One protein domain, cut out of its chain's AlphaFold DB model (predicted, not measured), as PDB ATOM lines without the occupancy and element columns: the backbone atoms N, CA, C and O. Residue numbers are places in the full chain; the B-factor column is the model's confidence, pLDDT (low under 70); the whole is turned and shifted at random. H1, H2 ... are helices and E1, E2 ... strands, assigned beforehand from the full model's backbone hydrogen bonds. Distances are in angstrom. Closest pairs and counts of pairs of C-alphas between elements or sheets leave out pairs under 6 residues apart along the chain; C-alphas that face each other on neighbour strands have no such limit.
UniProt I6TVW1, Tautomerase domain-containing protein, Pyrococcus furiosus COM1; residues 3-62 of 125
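This is residues 3 to 62 of the 125 residues of the protein "Tautomerase domain-containing protein" of Pyrococcus furiosus COM1 (UniProt I6TVW1). A ribbon of two parallel strands, E1 and E2, has one long helix, H1, over one of its faces, and beyond the ends of the strands at Gly 6 and Glu 40 a looped stretch leads to a short helix, H2, set off from this body. The 60 printed residues hold two named strands and two named helices, in the order E1, H1, E2, H2, and the class is mixed, helices and strands. The whole is loose, with a radius of gyration of the C-alphas of 14.9 A, and elongated, spanning 44 by 24 by 17 A.

E1, residues 3 to 6, begins at C-alpha 3 at (251.134, 229.035, 155.648). H1, residues 11 to 29, measures 26.4 A from first to last C-alpha. E2, residues 36 to 40, measures 13.0 A. H2, residues 53 to 60, measures 10.6 A and ends at C-alpha 60 at (233.230, 248.697, 160.861).

E1 and E2 are parallel neighbours, with 25 degrees between their directions. The C-alphas of Ile 3 and Ile 37 face each other at 4.8 A. N 4 and O 37 are within hydrogen-bond range at 2.9 A, as are N 39 and O 4 at 2.8 A. E1, H1 and E2 form a strand-helix-strand unit, two parallel neighbour strands with a helix between them in the chain, and its crossover is right-handed. The closest C-alphas of H1 and E2 are those of Val 18 and Val 36, 6.6 A apart. H2 is apart from both E1 and H1. In H1 and H2 every O i to N i+4 pair is within hydrogen-bond range.

The C-alphas farthest apart, those of His 32 and Gly 62, are 45.6 A apart. The printed part has no cut. The link E2 to H2 is long, with 12 residues; within it residues 47 to 48 pair with residues 51 to 52, antiparallel. No printed residue is under 70 in pLDDT.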
ATOM      1  N   ILE A   3     252.565 229.254 155.414       96.38
ATOM      2  CA  ILE A   3     251.134 229.035 155.648       96.38
ATOM      3  C   ILE A   3     250.480 230.404 155.780       96.38
ATOM      4  O   ILE A   3     250.996 231.271 156.485       96.38
ATOM      5  N   ILE A   4     249.367 230.593 155.085       96.38
ATOM      6  CA  ILE A   4     248.572 231.813 155.133       96.38
ATOM      7  C   ILE A   4     247.188 231.427 155.621       96.38
ATOM      8  O   ILE A   4     246.522 230.602 154.997       96.38
ATOM      9  N   GLU A   5     246.759 232.041 156.715       94.31
ATOM     10  CA  GLU A   5     245.398 231.918 157.220       94.31
ATOM     11  C   GLU A   5     244.660 233.224 156.973       94.31
ATOM     12  O   GLU A   5     245.177 234.309 157.249       94.31
ATOM     13  N   GLY A   6     243.460 233.134 156.417       93.62
ATOM     14  CA  GLY A   6     242.693 234.323 156.092       93.62
ATOM     15  C   GLY A   6     241.257 234.018 155.696       93.62
ATOM     16  O   GLY A   6     240.862 232.854 155.630       93.62
ATOM     17  N   PRO A   7     240.462 235.066 155.437       92.88
ATOM     18  CA  PRO A   7     239.101 234.911 154.951       92.88
ATOM     19  C   PRO A   7     239.077 234.284 153.555       92.88
ATOM     20  O   PRO A   7     240.056 234.345 152.806       92.88
ATOM     21  N   LYS A   8     237.917 233.730 153.186       94.06
ATOM     22  CA  LYS A   8     237.686 233.196 151.842       94.06
ATOM     23  C   LYS A   8     237.949 234.261 150.773       94.06
ATOM     24  O   LYS A   8     237.457 235.386 150.876       94.06
ATOM     25  N   ALA A   9     238.689 233.879 149.739       94.38
ATOM     26  CA  ALA A   9     239.036 234.731 148.607       94.38
ATOM     27  C   ALA A   9     238.773 234.014 147.278       94.38
ATOM     28  O   ALA A   9     238.735 232.782 147.195       94.38
ATOM     29  N   ASP A  10     238.607 234.788 146.210       96.19
ATOM     30  CA  ASP A  10     238.488 234.237 144.869       96.19
ATOM     31  C   ASP A  10     239.815 233.621 144.387       96.19
ATOM     32  O   ASP A  10     240.902 233.859 144.923       96.19
ATOM     33  N   VAL A  11     239.717 232.782 143.357       96.56
ATOM     34  CA  VAL A  11     240.861 232.037 142.822       96.56
ATOM     35  C   VAL A  11     241.926 232.967 142.231       96.56
ATOM     36  O   VAL A  11     243.107 232.634 142.312       96.56
ATOM     37  N   GLU A  12     241.546 234.114 141.666       97.38
ATOM     38  CA  GLU A  12     242.497 235.045 141.053       97.38
ATOM     39  C   GLU A  12     243.316 235.768 142.124       97.38
ATOM     40  O   GLU A  12     244.547 235.778 142.073       97.38
ATOM     41  N   THR A  13     242.654 236.244 143.180       96.50
ATOM     42  CA  THR A  13     243.319 236.823 144.353       96.50
ATOM     43  C   THR A  13     244.292 235.831 144.995       96.50
ATOM     44  O   THR A  13     245.424 236.197 145.321       96.50
ATOM     45  N   LYS A  14     243.911 234.551 145.124       96.94
ATOM     46  CA  LYS A  14     244.816 233.502 145.629       96.94
ATOM     47  C   LYS A  14     246.042 233.312 144.736       96.94
ATOM     48  O   LYS A  14     247.144 233.145 145.254       96.94
ATOM     49  N   ARG A  15     245.876 233.339 143.408       97.69
ATOM     50  CA  ARG A  15     246.991 233.201 142.451       97.69
ATOM     51  C   ARG A  15     247.990 234.339 142.593       97.69
ATOM     52  O   ARG A  15     249.190 234.079 142.695       97.69
ATOM     53  N   GLU A  16     247.499 235.572 142.649       97.69
ATOM     54  CA  GLU A  16     248.361 236.744 142.804       97.69
ATOM     55  C   GLU A  16     249.074 236.740 144.163       97.69
ATOM     56  O   GLU A  16     250.276 237.003 144.238       97.69
ATOM     57  N   LEU A  17     248.372 236.352 145.232       96.69
ATOM     58  CA  LEU A  17     248.952 236.220 146.566       96.69
ATOM     59  C   LEU A  17     250.116 235.219 146.589       96.69
ATOM     60  O   LEU A  17     251.205 235.542 147.069       96.69
ATOM     61  N   VAL A  18     249.911 234.021 146.030       96.81
ATOM     62  CA  VAL A  18     250.953 232.985 145.951       96.81
ATOM     63  C   VAL A  18     252.143 233.475 145.133       96.81
ATOM     64  O   VAL A  18     253.286 233.269 145.550       96.81
ATOM     65  N   ARG A  19     251.898 234.145 143.999       97.12
ATOM     66  CA  ARG A  19     252.952 234.686 143.134       97.12
ATOM     67  C   ARG A  19     253.826 235.688 143.886       97.12
ATOM     68  O   ARG A  19     255.039 235.489 143.960       97.12
ATOM     69  N   ARG A  20     253.211 236.711 144.480       97.25
ATOM     70  CA  ARG A  20     253.917 237.790 145.187       97.25
ATOM     71  C   ARG A  20     254.695 237.288 146.396       97.25
ATOM     72  O   ARG A  20     255.855 237.646 146.571       97.25
ATOM     73  N   ILE A  21     254.088 236.431 147.215       96.38
ATOM     74  CA  ILE A  21     254.767 235.880 148.395       96.38
ATOM     75  C   ILE A  21     255.945 235.009 147.976       96.38
ATOM     76  O   ILE A  21     257.021 235.112 148.558       96.38
ATOM     77  N   THR A  22     255.770 234.179 146.949       96.19
ATOM     78  CA  THR A  22     256.858 233.337 146.445       96.19
ATOM     79  C   THR A  22     258.031 234.181 145.951       96.19
ATOM     80  O   THR A  22     259.175 233.838 146.236       96.19
ATOM     81  N   GLU A  23     257.768 235.282 145.249       95.88
ATOM     82  CA  GLU A  23     258.800 236.210 144.775       95.88
ATOM     83  C   GLU A  23     259.588 236.833 145.933       95.88
ATOM     84  O   GLU A  23     260.811 236.692 145.979       95.88
ATOM     85  N   VAL A  24     258.896 237.395 146.928       96.62
ATOM     86  CA  VAL A  24     259.533 237.991 148.114       96.62
ATOM     87  C   VAL A  24     260.335 236.952 148.900       96.62
ATOM     88  O   VAL A  24     261.471 237.201 149.299       96.62
ATOM     89  N   VAL A  25     259.783 235.755 149.108       96.31
ATOM     90  CA  VAL A  25     260.478 234.688 149.843       96.31
ATOM     91  C   VAL A  25     261.733 234.248 149.096       96.31
ATOM     92  O   VAL A  25     262.779 234.072 149.718       96.31
ATOM     93  N   ARG A  26     261.667 234.102 147.768       95.44
ATOM     94  CA  ARG A  26     262.840 233.790 146.938       95.44
ATOM     95  C   ARG A  26     263.897 234.878 147.029       95.44
ATOM     96  O   ARG A  26     265.080 234.567 147.145       95.44
ATOM     97  N   GLU A  27     263.480 236.136 146.993       95.75
ATOM     98  CA  GLU A  27     264.389 237.272 147.069       95.75
ATOM     99  C   GLU A  27     265.103 237.344 148.423       95.75
ATOM    100  O   GLU A  27     266.322 237.507 148.451       95.75
ATOM    101  N   VAL A  28     264.375 237.185 149.530       97.06
ATOM    102  CA  VAL A  28     264.921 237.334 150.886       97.06
ATOM    103  C   VAL A  28     265.710 236.098 151.316       97.06
ATOM    104  O   VAL A  28     266.835 236.220 151.794       97.06
ATOM    105  N   TYR A  29     265.150 234.902 151.121       94.50
ATOM    106  CA  TYR A  29     265.741 233.654 151.615       94.50
ATOM    107  C   TYR A  29     266.672 232.967 150.609       94.50
ATOM    108  O   TYR A  29     267.347 232.011 150.977       94.50
ATOM    109  N   LYS A  30     266.719 233.421 149.347       94.50
ATOM    110  CA  LYS A  30     267.547 232.836 148.270       94.50
ATOM    111  C   LYS A  30     267.314 231.331 148.053       94.50
ATOM    112  O   LYS A  30     268.223 230.598 147.674       94.50
ATOM    113  N   VAL A  31     266.083 230.863 148.269       93.12
ATOM    114  CA  VAL A  31     265.671 229.459 148.080       93.12
ATOM    115  C   VAL A  31     264.927 229.262 146.759       93.12
ATOM    116  O   VAL A  31     264.164 230.125 146.340       93.12
ATOM    117  N   HIS A  32     265.093 228.107 146.108       86.69
ATOM    118  CA  HIS A  32     264.437 227.821 144.819       86.69
ATOM    119  C   HIS A  32     263.005 227.282 144.964       86.69
ATOM    120  O   HIS A  32     262.110 227.646 144.188       86.69
ATOM    121  N   HIS A  33     262.779 226.442 145.976       92.00
ATOM    122  CA  HIS A  33     261.508 225.764 146.211       92.00
ATOM    123  C   HIS A  33     260.774 226.403 147.387       92.00
ATOM    124  O   HIS A  33     261.254 226.402 148.519       92.00
ATOM    125  N   VAL A  34     259.590 226.941 147.106       94.56
ATOM    126  CA  VAL A  34     258.702 227.536 148.102       94.56
ATOM    127  C   VAL A  34     257.337 226.888 147.940       94.56
ATOM    128  O   VAL A  34     256.765 226.901 146.853       94.56
ATOM    129  N   SER A  35     256.828 226.320 149.025       95.62
ATOM    130  CA  SER A  35     255.461 225.812 149.112       95.62
ATOM    131  C   SER A  35     254.628 226.793 149.925       95.62
ATOM    132  O   SER A  35     255.039 227.164 151.031       95.62
ATOM    133  N   VAL A  36     253.484 227.193 149.370       96.88
ATOM    134  CA  VAL A  36     252.498 228.071 150.006       96.88
ATOM    135  C   VAL A  36     251.212 227.279 150.213       96.88
ATOM    136  O   VAL A  36     250.700 226.687 149.267       96.88
ATOM    137  N   ILE A  37     250.705 227.270 151.442       97.31
ATOM    138  CA  ILE A  37     249.430 226.649 151.816       97.31
ATOM    139  C   ILE A  37     248.492 227.766 152.271       97.31
ATOM    140  O   ILE A  37     248.885 228.594 153.092       97.31
ATOM    141  N   ILE A  38     247.273 227.802 151.729       97.31
ATOM    142  CA  ILE A  38     246.250 228.794 152.083       97.31
ATOM    143  C   ILE A  38     245.121 228.080 152.822       97.31
ATOM    144  O   ILE A  38     244.476 227.204 152.245       97.31
ATOM    145  N   HIS A  39     244.868 228.484 154.064       96.44
ATOM    146  CA  HIS A  39     243.700 228.075 154.838       96.44
ATOM    147  C   HIS A  39     242.664 229.194 154.835       96.44
ATOM    148  O   HIS A  39     242.950 230.335 155.205       96.44
ATOM    149  N   GLU A  40     241.454 228.852 154.404       95.19
ATOM    150  CA  GLU A  40     240.329 229.776 154.366       95.19
ATOM    151  C   GLU A  40     239.444 229.573 155.587       95.19
ATOM    152  O   GLU A  40     238.653 228.630 155.645       95.19
ATOM    153  N   ASN A  41     239.563 230.488 156.538       95.00
ATOM    154  CA  ASN A  41     238.792 230.470 157.767       95.00
ATOM    155  C   ASN A  41     237.604 231.428 157.650       95.00
ATOM    156  O   ASN A  41     237.708 232.540 157.125       95.00
ATOM    157  N   GLU A  42     236.447 230.991 158.136       93.81
ATOM    158  CA  GLU A  42     235.268 231.848 158.240       93.81
ATOM    159  C   GLU A  42     235.462 232.865 159.364       93.81
ATOM    160  O   GLU A  42     236.119 232.589 160.366       93.81
ATOM    161  N   THR A  43     234.906 234.064 159.203       92.38
ATOM    162  CA  THR A  43     235.151 235.178 160.135       92.38
ATOM    163  C   THR A  43     234.587 234.931 161.534       92.38
ATOM    164  O   THR A  43     235.031 235.558 162.488       92.38
ATOM    165  N   GLU A  44     233.628 234.015 161.660       92.12
ATOM    166  CA  GLU A  44     233.066 233.538 162.930       92.12
ATOM    167  C   GLU A  44     233.983 232.566 163.688       92.12
ATOM    168  O   GLU A  44     233.806 232.369 164.884       92.12
ATOM    169  N   ASN A  45     234.995 232.004 163.020       93.44
ATOM    170  CA  ASN A  45     235.942 231.052 163.608       93.44
ATOM    171  C   ASN A  45     237.310 231.682 163.907       93.44
ATOM    172  O   ASN A  45     238.237 230.989 164.323       93.44
ATOM    173  N   VAL A  46     237.457 232.991 163.676       92.75
ATOM    174  CA  VAL A  46     238.711 233.722 163.885       92.75
ATOM    175  C   VAL A  46     238.506 234.763 164.976       92.75
ATOM    176  O   VAL A  46     237.744 235.713 164.798       92.75
ATOM    177  N   GLY A  47     239.210 234.592 166.094       92.19
ATOM    178  CA  GLY A  47     239.282 235.582 167.165       92.19
ATOM    179  C   GLY A  47     240.427 236.572 166.942       92.19
ATOM    180  O   GLY A  47     241.539 236.170 166.603       92.19
ATOM    181  N   TYR A  48     240.171 237.859 167.158       92.25
ATOM    182  CA  TYR A  48     241.171 238.924 167.148       92.25
ATOM    183  C   TYR A  48     240.954 239.821 168.370       92.25
ATOM    184  O   TYR A  48     239.857 240.332 168.569       92.25
ATOM    185  N   ASP A  49     241.977 239.959 169.220       92.56
ATOM    186  CA  ASP A  49     241.926 240.717 170.485       92.56
ATOM    187  C   ASP A  49     240.740 240.359 171.407       92.56
ATOM    188  O   ASP A  49     240.201 241.198 172.124       92.56
ATOM    189  N   GLY A  50     240.338 239.083 171.410       93.06
ATOM    190  CA  GLY A  50     239.250 238.576 172.253       93.06
ATOM    191  C   GLY A  50     237.846 238.717 171.658       93.06
ATOM    192  O   GLY A  50     236.880 238.349 172.319       93.06
ATOM    193  N   GLU A  51     237.716 239.188 170.417       93.69
ATOM    194  CA  GLU A  51     236.436 239.312 169.716       93.69
ATOM    195  C   GLU A  51     236.431 238.515 168.410       93.69
ATOM    196  O   GLU A  51     237.480 238.303 167.798       93.69
ATOM    197  N   LEU A  52     235.252 238.091 167.946       93.38
ATOM    198  CA  LEU A  52     235.144 237.448 166.639       93.38
ATOM    199  C   LEU A  52     235.386 238.460 165.520       93.38
ATOM    200  O   LEU A  52     234.895 239.594 165.540       93.38
ATOM    201  N   LEU A  53     236.104 238.028 164.486       92.50
ATOM    202  CA  LEU A  53     236.402 238.863 163.330       92.50
ATOM    203  C   LEU A  53     235.118 239.307 162.609       92.50
ATOM    204  O   LEU A  53     235.063 240.420 162.082       92.50
ATOM    205  N   SER A  54     234.065 238.483 162.637       91.69
ATOM    206  CA  SER A  54     232.725 238.837 162.154       91.69
ATOM    207  C   SER A  54     232.165 240.084 162.840       91.69
ATOM    208  O   SER A  54     231.664 240.980 162.158       91.69
ATOM    209  N   ASP A  55     232.310 240.189 164.162       92.19
ATOM    210  CA  ASP A  55     231.768 241.297 164.949       92.19
ATOM    211  C   ASP A  55     232.540 242.586 164.679       92.19
ATOM    212  O   ASP A  55     231.957 243.653 164.465       92.19
ATOM    213  N   ILE A  56     233.868 242.476 164.594       91.44
ATOM    214  CA  ILE A  56     234.747 243.592 164.239       91.44
ATOM    215  C   ILE A  56     234.378 244.140 162.853       91.44
ATOM    216  O   ILE A  56     234.265 245.357 162.672       91.44
ATOM    217  N   ILE A  57     234.169 243.257 161.869       89.31
ATOM    218  CA  ILE A  57     233.785 243.642 160.505       89.31
ATOM    219  C   ILE A  57     232.391 244.275 160.486       89.31
ATOM    220  O   ILE A  57     232.209 245.303 159.828       89.31
ATOM    221  N   ALA A  58     231.422 243.706 161.207       88.06
ATOM    222  CA  ALA A  58     230.061 244.226 161.282       88.06
ATOM    223  C   ALA A  58     230.049 245.659 161.836       88.06
ATOM    224  O   ALA A  58     229.541 246.572 161.177       88.06
ATOM    225  N   ARG A  59     230.737 245.899 162.963       88.25
ATOM    226  CA  ARG A  59     230.871 247.243 163.549       88.25
ATOM    227  C   ARG A  59     231.516 248.238 162.587       88.25
ATOM    228  O   ARG A  59     231.026 249.355 162.455       88.25
ATOM    229  N   ARG A  60     232.577 247.839 161.871       86.38
ATOM    230  CA  ARG A  60     233.230 248.697 160.861       86.38
ATOM    231  C   ARG A  60     232.316 249.028 159.679       86.38
ATOM    232  O   ARG A  60     232.454 250.096 159.093       86.38
ATOM    233  N   ARG A  61     231.389 248.133 159.331       84.25
ATOM    234  CA  ARG A  61     230.383 248.340 158.276       84.25
ATOM    235  C   ARG A  61     229.138 249.094 158.761       84.25
ATOM    236  O   ARG A  61     228.213 249.272 157.978       84.25
ATOM    237  N   GLY A  62     229.101 249.533 160.022       73.75
ATOM    238  CA  GLY A  62     227.939 250.206 160.610       73.75
ATOM    239  C   GLY A  62     226.761 249.272 160.902       73.75
ATOM    240  O   GLY A  62     225.661 249.740 161.176       73.75
TER     241      GLY A  62